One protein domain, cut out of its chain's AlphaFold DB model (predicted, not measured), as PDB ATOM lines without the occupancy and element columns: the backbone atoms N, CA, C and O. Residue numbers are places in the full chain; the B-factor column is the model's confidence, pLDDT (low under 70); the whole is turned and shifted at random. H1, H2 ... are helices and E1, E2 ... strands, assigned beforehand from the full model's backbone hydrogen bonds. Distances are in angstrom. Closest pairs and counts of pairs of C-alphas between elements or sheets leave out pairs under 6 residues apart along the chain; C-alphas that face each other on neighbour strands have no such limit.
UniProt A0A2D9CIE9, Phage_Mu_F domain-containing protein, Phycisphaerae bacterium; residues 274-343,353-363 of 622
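AT A GLANCE: This is residues 274 to 343 and 353 to 363 of the 622 residues of the protein "Phage_Mu_F domain-containing protein" of Phycisphaerae bacterium (UniProt A0A2D9CIE9). Short helices follow one another along an elongated body, with strand E1 at one end, H3 and H4 side by side, and H5 at the other end. The printed part has 81 residues, mostly helix, in the order E1 H1 H2 H3 H4 H5. It is only just compact, close to loose, with a radius of gyration of the C-alphas of 14.0 A and spans of 42 by 24 by 20 A.

HOW THE PARTS SIT: E1, residues 280 to 284, pairs with no named strand. H1, residues 289 to 295, is close to but not clearly touching H2, residues 298 to 305; closest C-alphas, Leu 293 and Gln 301, 6.6 A. H2 touches H3, residues 307 to 315, only at the corner; closest C-alphas, Asp 302 and Ala 310, 5.4 A. H3 touches H4, residues 333 to 342, at a shallow tilt of 23 degrees, the same way; closest C-alphas, Lys 309 and Leu 333, 6.1 A. H4 touches H5, residues 354 to 360; closest C-alphas, Gln 335 and Ile 358, 6.1 A. H1 has 2 of 3 O i to N i+4 pairs within hydrogen-bond range; H2 to H5 have every pair.

IN THESE COORDINATES: E1 begins at C-alpha 280 (276.078, 353.580, 222.030). H4 is 14.2 A long; H5 ends at C-alpha 360 (297.705, 317.120, 224.148).

THE WHOLE: Residues 344 to 352 are not printed, a gap of 10.7 A between C-alphas 343 and 353. The link H3 to H4 is long. pLDDT is under 70 at 327, 343 and 353 to 363.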
ATOM      1  N   VAL A 274     279.193 349.429 222.235       84.94
ATOM      2  CA  VAL A 274     277.826 349.021 222.593       84.94
ATOM      3  C   VAL A 274     277.916 347.869 223.590       84.94
ATOM      4  O   VAL A 274     278.290 346.753 223.233       84.94
ATOM      5  N   GLY A 275     277.641 348.174 224.858       80.12
ATOM      6  CA  GLY A 275     277.743 347.235 225.977       80.12
ATOM      7  C   GLY A 275     276.425 346.548 226.324       80.12
ATOM      8  O   GLY A 275     275.477 346.544 225.543       80.12
ATOM      9  N   ALA A 276     276.358 346.003 227.539       81.75
ATOM     10  CA  ALA A 276     275.201 345.253 228.040       81.75
ATOM     11  C   ALA A 276     273.878 346.036 228.066       81.75
ATOM     12  O   ALA A 276     272.806 345.442 228.052       81.75
ATOM     13  N   ASP A 277     273.941 347.366 228.111       80.88
ATOM     14  CA  ASP A 277     272.768 348.241 228.093       80.88
ATOM     15  C   ASP A 277     272.274 348.572 226.677       80.88
ATOM     16  O   ASP A 277     271.315 349.327 226.527       80.88
ATOM     17  N   ASN A 278     272.928 348.022 225.647       79.75
ATOM     18  CA  ASN A 278     272.616 348.206 224.231       79.75
ATOM     19  C   ASN A 278     272.580 349.683 223.781       79.75
ATOM     20  O   ASN A 278     271.960 350.025 222.774       79.75
ATOM     21  N   LYS A 279     273.250 350.575 224.526       80.62
ATOM     22  CA  LYS A 279     273.383 351.999 224.201       80.62
ATOM     23  C   LYS A 279     274.765 352.274 223.620       80.62
ATOM     24  O   LYS A 279     275.773 351.782 224.126       80.62
ATOM     25  N   ALA A 280     274.815 353.098 222.576       82.81
ATOM     26  CA  ALA A 280     276.078 353.580 222.030       82.81
ATOM     27  C   ALA A 280     276.750 354.535 223.029       82.81
ATOM     28  O   ALA A 280     276.145 355.516 223.461       82.81
ATOM     29  N   LYS A 281     278.003 354.246 223.388       85.12
ATOM     30  CA  LYS A 281     278.824 355.056 224.300       85.12
ATOM     31  C   LYS A 281     280.204 355.297 223.720       85.12
ATOM     32  O   LYS A 281     280.741 354.433 223.030       85.12
ATOM     33  N   LEU A 282     280.798 356.435 224.058       85.44
ATOM     34  CA  LEU A 282     282.198 356.718 223.767       85.44
ATOM     35  C   LEU A 282     283.077 356.206 224.915       85.44
ATOM     36  O   LEU A 282     282.789 356.453 226.084       85.44
ATOM     37  N   VAL A 283     284.138 355.483 224.572       83.69
ATOM     38  CA  VAL A 283     285.219 355.063 225.478       83.69
ATOM     39  C   VAL A 283     286.544 355.607 224.954       83.69
ATOM     40  O   VAL A 283     286.600 356.062 223.817       83.69
ATOM     41  N   SER A 284     287.615 355.565 225.745       83.31
ATOM     42  CA  SER A 284     288.941 355.982 225.264       83.31
ATOM     43  C   SER A 284     289.387 355.121 224.073       83.31
ATOM     44  O   SER A 284     289.159 353.911 224.049       83.31
ATOM     45  N   ASP A 285     290.037 355.733 223.092       77.38
ATOM     46  CA  ASP A 285     290.700 355.068 221.954       77.38
ATOM     47  C   ASP A 285     291.762 354.019 222.356       77.38
ATOM     48  O   ASP A 285     291.924 352.994 221.692       77.38
ATOM     49  N   ASP A 286     292.416 354.212 223.503       80.81
ATOM     50  CA  ASP A 286     293.338 353.258 224.133       80.81
ATOM     51  C   ASP A 286     292.663 351.943 224.577       80.81
ATOM     52  O   ASP A 286     293.325 350.965 224.949       80.81
ATOM     53  N   THR A 287     291.327 351.911 224.583       86.50
ATOM     54  CA  THR A 287     290.562 350.798 225.118       86.50
ATOM     55  C   THR A 287     290.392 349.728 224.050       86.50
ATOM     56  O   THR A 287     289.564 349.828 223.143       86.50
ATOM     57  N   ASN A 288     291.188 348.667 224.188       89.69
ATOM     58  CA  ASN A 288     291.034 347.452 223.399       89.69
ATOM     59  C   ASN A 288     289.875 346.576 223.906       89.69
ATOM     60  O   ASN A 288     289.366 346.752 225.017       89.69
ATOM     61  N   TYR A 289     289.493 345.584 223.106       91.06
ATOM     62  CA  TYR A 289     288.350 344.716 223.368       91.06
ATOM     63  C   TYR A 289     288.457 343.986 224.709       91.06
ATOM     64  O   TYR A 289     287.474 343.881 225.436       91.06
ATOM     65  N   ALA A 290     289.650 343.517 225.082       91.69
ATOM     66  CA  ALA A 290     289.854 342.844 226.362       91.69
ATOM     67  C   ALA A 290     289.641 343.795 227.555       91.69
ATOM     68  O   ALA A 290     288.974 343.419 228.520       91.69
ATOM     69  N   LYS A 291     290.166 345.027 227.494       92.50
ATOM     70  CA  LYS A 291     289.960 346.062 228.522       92.50
ATOM     71  C   LYS A 291     288.482 346.446 228.596       92.50
ATOM     72  O   LYS A 291     287.914 346.442 229.683       92.50
ATOM     73  N   TRP A 292     287.847 346.679 227.449       93.44
ATOM     74  CA  TRP A 292     286.424 347.001 227.356       93.44
ATOM     75  C   TRP A 292     285.535 345.889 227.929       93.44
ATOM     76  O   TRP A 292     284.722 346.158 228.809       93.44
ATOM     77  N   LEU A 293     285.725 344.633 227.515       90.56
ATOM     78  CA  LEU A 293     284.888 343.512 227.951       90.56
ATOM     79  C   LEU A 293     284.973 343.276 229.468       90.56
ATOM     80  O   LEU A 293     283.978 342.900 230.084       90.56
ATOM     81  N   ARG A 294     286.126 343.554 230.101       93.00
ATOM     82  CA  ARG A 294     286.273 343.480 231.568       93.00
ATOM     83  C   ARG A 294     285.402 344.483 232.323       93.00
ATOM     84  O   ARG A 294     285.026 344.191 233.452       93.00
ATOM     85  N   THR A 295     285.073 345.623 231.715       91.06
ATOM     86  CA  THR A 295     284.171 346.624 232.319       91.06
ATOM     87  C   THR A 295     282.699 346.215 232.254       91.06
ATOM     88  O   THR A 295     281.869 346.799 232.944       91.06
ATOM     89  N   GLN A 296     282.356 345.218 231.430       91.00
ATOM     90  CA  GLN A 296     280.974 344.793 231.233       91.00
ATOM     91  C   GLN A 296     280.503 343.845 232.350       91.00
ATOM     92  O   GLN A 296     281.315 343.084 232.888       91.00
ATOM     93  N   PRO A 297     279.195 343.816 232.677       88.69
ATOM     94  CA  PRO A 297     278.632 342.878 233.647       88.69
ATOM     95  C   PRO A 297     278.939 341.410 233.314       88.69
ATOM     96  O   PRO A 297     279.017 341.027 232.146       88.69
ATOM     97  N   LYS A 298     279.040 340.549 234.341       90.69
ATOM     98  CA  LYS A 298     279.346 339.110 234.172       90.69
ATOM     99  C   LYS A 298     278.408 338.410 233.182       90.69
ATOM    100  O   LYS A 298     278.885 337.622 232.372       90.69
ATOM    101  N   ALA A 299     277.113 338.729 233.223       80.25
ATOM    102  CA  ALA A 299     276.114 338.161 232.317       80.25
ATOM    103  C   ALA A 299     276.423 338.465 230.841       80.25
ATOM    104  O   ALA A 299     276.355 337.569 230.007       80.25
ATOM    105  N   PHE A 300     276.859 339.688 230.533       77.19
ATOM    106  CA  PHE A 300     277.244 340.078 229.178       77.19
ATOM    107  C   PHE A 300     278.546 339.403 228.738       77.19
ATOM    108  O   PHE A 300     278.665 338.931 227.615       77.19
ATOM    109  N   GLN A 301     279.527 339.271 229.635       80.75
ATOM    110  CA  GLN A 301     280.741 338.507 229.321       80.75
ATOM    111  C   GLN A 301     280.426 337.033 229.001       80.75
ATOM    112  O   GLN A 301     281.046 336.446 228.113       80.75
ATOM    113  N   ASP A 302     279.465 336.440 229.717       81.50
ATOM    114  CA  ASP A 302     278.992 335.074 229.481       81.50
ATOM    115  C   ASP A 302     278.198 334.951 228.169       81.50
ATOM    116  O   ASP A 302     278.317 333.923 227.506       81.50
ATOM    117  N   GLU A 303     277.434 335.974 227.778       76.31
ATOM    118  CA  GLU A 303     276.770 336.063 226.469       76.31
ATOM    119  C   GLU A 303     277.801 336.094 225.331       76.31
ATOM    120  O   GLU A 303     277.723 335.302 224.394       76.31
ATOM    121  N   VAL A 304     278.813 336.956 225.455       76.81
ATOM    122  CA  VAL A 304     279.826 337.201 224.418       76.81
ATOM    123  C   VAL A 304     280.783 336.019 224.230       76.81
ATOM    124  O   VAL A 304     281.105 335.644 223.103       76.81
ATOM    125  N   LEU A 305     281.276 335.421 225.320       81.94
ATOM    126  CA  LEU A 305     282.303 334.368 225.258       81.94
ATOM    127  C   LEU A 305     281.747 332.955 225.493       81.94
ATOM    128  O   LEU A 305     282.431 331.965 225.209       81.94
ATOM    129  N   GLY A 306     280.538 332.837 226.039       85.31
ATOM    130  CA  GLY A 306     280.042 331.619 226.673       85.31
ATOM    131  C   GLY A 306     280.613 331.440 228.087       85.31
ATOM    132  O   GLY A 306     281.802 331.666 228.325       85.31
ATOM    133  N   LYS A 307     279.787 330.945 229.024       83.75
ATOM    134  CA  LYS A 307     280.111 330.799 230.466       83.75
ATOM    135  C   LYS A 307     281.508 330.228 230.751       83.75
ATOM    136  O   LYS A 307     282.237 330.729 231.601       83.75
ATOM    137  N   GLY A 308     281.898 329.177 230.025       84.88
ATOM    138  CA  GLY A 308     283.188 328.513 230.222       84.88
ATOM    139  C   GLY A 308     284.386 329.399 229.874       84.88
ATOM    140  O   GLY A 308     285.291 329.556 230.690       84.88
ATOM    141  N   LYS A 309     284.395 329.992 228.674       85.19
ATOM    142  CA  LYS A 309     285.493 330.862 228.223       85.19
ATOM    143  C   LYS A 309     285.505 332.178 228.999       85.19
ATOM    144  O   LYS A 309     286.577 332.672 229.328       85.19
ATOM    145  N   ALA A 310     284.330 332.697 229.351       84.94
ATOM    146  CA  ALA A 310     284.183 333.882 230.186       84.94
ATOM    147  C   ALA A 310     284.791 333.686 231.586       84.94
ATOM    148  O   ALA A 310     285.456 334.582 232.098       84.94
ATOM    149  N   SER A 311     284.651 332.495 232.182       88.81
ATOM    150  CA  SER A 311     285.316 332.159 233.448       88.81
ATOM    151  C   SER A 311     286.843 332.257 233.352       88.81
ATOM    152  O   SER A 311     287.472 332.819 234.243       88.81
ATOM    153  N   ILE A 312     287.430 331.750 232.265       87.06
ATOM    154  CA  ILE A 312     288.882 331.801 232.019       87.06
ATOM    155  C   ILE A 312     289.331 333.238 231.720       87.06
ATOM    156  O   ILE A 312     290.373 333.692 232.178       87.06
ATOM    157  N   PHE A 313     288.521 333.997 230.986       90.31
ATOM    158  CA  PHE A 313     288.788 335.409 230.725       90.31
ATOM    159  C   PHE A 313     288.822 336.234 232.024       90.31
ATOM    160  O   PHE A 313     289.723 337.054 232.218       90.31
ATOM    161  N   ARG A 314     287.875 335.973 232.937       91.44
ATOM    162  CA  ARG A 314     287.802 336.607 234.262       91.44
ATOM    163  C   ARG A 314     288.919 336.176 235.204       91.44
ATOM    164  O   ARG A 314     289.344 336.995 236.008       91.44
ATOM    165  N   SER A 315     289.408 334.935 235.100       88.56
ATOM    166  CA  SER A 315     290.546 334.477 235.911       88.56
ATOM    167  C   SER A 315     291.823 335.261 235.603       88.56
ATOM    168  O   SER A 315     292.729 335.320 236.429       88.56
ATOM    169  N   GLY A 316     291.908 335.861 234.407       87.00
ATOM    170  CA  GLY A 316     293.041 336.672 233.969       87.00
ATOM    171  C   GLY A 316     294.301 335.870 233.641       87.00
ATOM    172  O   GLY A 316     295.253 336.452 233.125       87.00
ATOM    173  N   LYS A 317     294.291 334.552 233.876       83.81
ATOM    174  CA  LYS A 317     295.427 333.651 233.644       83.81
ATOM    175  C   LYS A 317     295.743 333.507 232.160       83.81
ATOM    176  O   LYS A 317     296.906 333.506 231.778       83.81
ATOM    177  N   VAL A 318     294.712 333.427 231.313       84.56
ATOM    178  CA  VAL A 318     294.849 333.342 229.853       84.56
ATOM    179  C   VAL A 318     294.408 334.661 229.226       84.56
ATOM    180  O   VAL A 318     293.258 335.080 229.375       84.56
ATOM    181  N   LYS A 319     295.309 335.320 228.492       88.75
ATOM    182  CA  LYS A 319     294.977 336.534 227.732       88.75
ATOM    183  C   LYS A 319     294.003 336.209 226.591       88.75
ATOM    184  O   LYS A 319     294.102 335.151 225.972       88.75
ATOM    185  N   LEU A 320     293.084 337.133 226.292       87.31
ATOM    186  CA  LEU A 320     292.034 336.943 225.276       87.31
ATOM    187  C   LEU A 320     292.605 336.646 223.881       87.31
ATOM    188  O   LEU A 320     292.014 335.896 223.112       87.31
ATOM    189  N   ASP A 321     293.791 337.159 223.567       85.50
ATOM    190  CA  ASP A 321     294.465 336.903 222.297       85.50
ATOM    191  C   ASP A 321     294.992 335.468 222.137       85.50
ATOM    192  O   ASP A 321     295.313 335.055 221.026       85.50
ATOM    193  N   LYS A 322     295.037 334.692 223.225       87.06
ATOM    194  CA  LYS A 322     295.323 333.252 223.223       87.06
ATOM    195  C   LYS A 322     294.060 332.397 223.123       87.06
ATOM    196  O   LYS A 322     294.150 331.180 223.213       87.06
ATOM    197  N   PHE A 323     292.884 333.006 222.936       86.62
ATOM    198  CA  PHE A 323     291.632 332.267 222.718       86.62
ATOM    199  C   PHE A 323     291.470 331.795 221.277       86.62
ATOM    200  O   PHE A 323     290.526 331.064 220.969       86.62
ATOM    201  N   VAL A 324     292.406 332.179 220.417       85.25
ATOM    202  CA  VAL A 324     292.557 331.696 219.054       85.25
ATOM    203  C   VAL A 324     293.968 331.143 218.856       85.25
ATOM    204  O   VAL A 324     294.908 331.572 219.527       85.25
ATOM    205  N   ASP A 325     294.115 330.170 217.961       80.38
ATOM    206  CA  ASP A 325     295.425 329.671 217.542       80.38
ATOM    207  C   ASP A 325     296.118 330.628 216.548       80.38
ATOM    208  O   ASP A 325     295.577 331.670 216.165       80.38
ATOM    209  N   ALA A 326     297.328 330.268 216.109       76.56
ATOM    210  CA  ALA A 326     298.103 331.058 215.146       76.56
ATOM    211  C   ALA A 326     297.418 331.215 213.773       76.56
ATOM    212  O   ALA A 326     297.717 332.160 213.049       76.56
ATOM    213  N   ASN A 327     296.483 330.325 213.431       69.38
ATOM    214  CA  ASN A 327     295.707 330.358 212.191       69.38
ATOM    215  C   ASN A 327     294.344 331.049 212.381       69.38
ATOM    216  O   ASN A 327     293.506 331.014 211.479       69.38
ATOM    217  N   GLY A 328     294.090 331.637 213.557       70.75
ATOM    218  CA  GLY A 328     292.845 332.330 213.868       70.75
ATOM    219  C   GLY A 328     291.677 331.420 214.261       70.75
ATOM    220  O   GLY A 328     290.548 331.905 214.381       70.75
ATOM    221  N   ARG A 329     291.902 330.116 214.484       80.94
ATOM    222  CA  ARG A 329     290.855 329.183 214.942       80.94
ATOM    223  C   ARG A 329     290.558 329.409 216.419       80.94
ATOM    224  O   ARG A 329     291.485 329.339 217.222       80.94
ATOM    225  N   PRO A 330     289.287 329.588 216.821       82.12
ATOM    226  CA  PRO A 330     288.917 329.596 218.230       82.12
ATOM    227  C   PRO A 330     289.320 328.305 218.944       82.12
ATOM    228  O   PRO A 330     288.938 327.215 218.523       82.12
ATOM    229  N   LEU A 331     290.015 328.431 220.073       82.19
ATOM    230  CA  LEU A 331     290.302 327.300 220.946       82.19
ATOM    231  C   LEU A 331     289.023 326.822 221.646       82.19
ATOM    232  O   LEU A 331     288.132 327.607 222.004       82.19
ATOM    233  N   SER A 332     288.931 325.511 221.852       81.38
ATOM    234  CA  SER A 332     287.886 324.895 222.667       81.38
ATOM    235  C   SER A 332     288.072 325.228 224.151       81.38
ATOM    236  O   SER A 332     289.159 325.595 224.601       81.38
ATOM    237  N   LEU A 333     287.012 325.062 224.948       77.31
ATOM    238  CA  LEU A 333     287.088 325.271 226.397       77.31
ATOM    239  C   LEU A 333     288.134 324.362 227.059       77.31
ATOM    240  O   LEU A 333     288.806 324.776 227.997       77.31
ATOM    241  N   ALA A 334     288.282 323.131 226.577       72.62
ATOM    242  CA  ALA A 334     289.247 322.201 227.139       72.62
ATOM    243  C   ALA A 334     290.694 322.581 226.815       72.62
ATOM    244  O   ALA A 334     291.533 322.550 227.711       72.62
ATOM    245  N   GLN A 335     290.964 323.019 225.581       78.62
ATOM    246  CA  GLN A 335     292.270 323.568 225.201       78.62
ATOM    247  C   GLN A 335     292.614 324.801 226.042       78.62
ATOM    248  O   GLN A 335     293.732 324.920 226.531       78.62
ATOM    249  N   LEU A 336     291.636 325.677 226.288       80.69
ATOM    250  CA  LEU A 336     291.817 326.842 227.152       80.69
ATOM    251  C   LEU A 336     292.070 326.472 228.618       80.69
ATOM    252  O   LEU A 336     292.922 327.084 229.249       80.69
ATOM    253  N   ARG A 337     291.382 325.460 229.160       78.12
ATOM    254  CA  ARG A 337     291.637 324.951 230.519       78.12
ATOM    255  C   ARG A 337     293.015 324.307 230.641       78.12
ATOM    256  O   ARG A 337     293.674 324.479 231.658       78.12
ATOM    257  N   ALA A 338     293.453 323.567 229.624       77.12
ATOM    258  CA  ALA A 338     294.800 323.006 229.590       77.12
ATOM    259  C   ALA A 338     295.857 324.121 229.580       77.12
ATOM    260  O   ALA A 338     296.797 324.073 230.369       77.12
ATOM    261  N   LEU A 339     295.640 325.160 228.768       77.06
ATOM    262  CA  LEU A 339     296.504 326.338 228.703       77.06
ATOM    263  C   LEU A 339     296.515 327.137 230.021       77.06
ATOM    264  O   LEU A 339     297.558 327.605 230.466       77.06
ATOM    265  N   GLU A 340     295.360 327.274 230.672       78.00
ATOM    266  CA  GLU A 340     295.241 327.908 231.987       78.00
ATOM    267  C   GLU A 340     296.034 327.147 233.059       78.00
ATOM    268  O   GLU A 340     296.743 327.770 233.848       78.00
ATOM    269  N   ARG A 341     295.958 325.807 233.069       77.19
ATOM    270  CA  ARG A 341     296.735 324.959 233.989       77.19
ATOM    271  C   ARG A 341     298.234 325.067 233.731       77.19
ATOM    272  O   ARG A 341     298.988 325.195 234.688       77.19
ATOM    273  N   SER A 342     298.664 325.064 232.467       71.00
ATOM    274  CA  SER A 342     300.090 325.162 232.126       71.00
ATOM    275  C   SER A 342     300.703 326.520 232.478       71.00
ATOM    276  O   SER A 342     301.907 326.603 232.676       71.00
ATOM    277  N   MET A 343     299.898 327.586 232.563       66.50
ATOM    278  CA  MET A 343     300.360 328.923 232.973       66.50
ATOM    279  C   MET A 343     300.270 329.175 234.486       66.50
ATOM    280  O   MET A 343     300.690 330.230 234.949       66.50
ATOM    281  N   PRO A 353     305.024 324.811 224.946       56.56
ATOM    282  CA  PRO A 353     304.581 325.502 223.742       56.56
ATOM    283  C   PRO A 353     303.086 325.299 223.489       56.56
ATOM    284  O   PRO A 353     302.584 324.177 223.560       56.56
ATOM    285  N   LEU A 354     302.378 326.371 223.118       51.66
ATOM    286  CA  LEU A 354     300.941 326.335 222.810       51.66
ATOM    287  C   LEU A 354     300.594 325.213 221.811       51.66
ATOM    288  O   LEU A 354     299.556 324.578 221.946       51.66
ATOM    289  N   ALA A 355     301.488 324.921 220.863       52.25
ATOM    290  CA  ALA A 355     301.352 323.805 219.929       52.25
ATOM    291  C   ALA A 355     301.290 322.431 220.630       52.25
ATOM    292  O   ALA A 355     300.428 321.626 220.293       52.25
ATOM    293  N   GLN A 356     302.135 322.183 221.639       52.22
ATOM    294  CA  GLN A 356     302.136 320.940 222.421       52.22
ATOM    295  C   GLN A 356     300.899 320.836 223.323       52.22
ATOM    296  O   GLN A 356     300.290 319.771 223.403       52.22
ATOM    297  N   VAL A 357     300.457 321.946 223.931       53.00
ATOM    298  CA  VAL A 357     299.204 321.981 224.712       53.00
ATOM    299  C   VAL A 357     297.988 321.722 223.812       53.00
ATOM    300  O   VAL A 357     297.094 320.972 224.195       53.00
ATOM    301  N   ILE A 358     297.960 322.279 222.594       48.06
ATOM    302  CA  ILE A 358     296.907 322.035 221.591       48.06
ATOM    303  C   ILE A 358     296.878 320.561 221.161       48.06
ATOM    304  O   ILE A 358     295.790 320.007 221.004       48.06
ATOM    305  N   GLN A 359     298.045 319.933 220.995       51.22
ATOM    306  CA  GLN A 359     298.179 318.533 220.582       51.22
ATOM    307  C   GLN A 359     297.791 317.555 221.706       51.22
ATOM    308  O   GLN A 359     297.172 316.530 221.434       51.22
ATOM    309  N   ALA A 360     298.081 317.901 222.967       41.81
ATOM    310  CA  ALA A 360     297.705 317.120 224.148       41.81
ATOM    311  C   ALA A 360     296.233 317.309 224.564       41.81
ATOM    312  O   ALA A 360     295.616 316.395 225.105       41.81
ATOM    313  N   ALA A 361     295.644 318.481 224.295       40.75
ATOM    314  CA  ALA A 361     294.272 318.831 224.662       40.75
ATOM    315  C   ALA A 361     293.267 318.668 223.509       40.75
ATOM    316  O   ALA A 361     292.256 319.380 223.478       40.75
ATOM    317  N   VAL A 362     293.514 317.744 222.567       36.81
ATOM    318  CA  VAL A 362     292.497 317.301 221.599       36.81
ATOM    319  C   VAL A 362     291.374 316.620 222.377       36.81
ATOM    320  O   VAL A 362     291.321 315.405 222.538       36.81
ATOM    321  N   VAL A 363     290.461 317.434 222.896       36.00
ATOM    322  CA  VAL A 363     289.160 316.970 223.337       36.00
ATOM    323  C   VAL A 363     288.394 316.641 222.079       36.00
ATOM    324  O   VAL A 363     288.068 317.515 221.273       36.00
TER     325      VAL A 363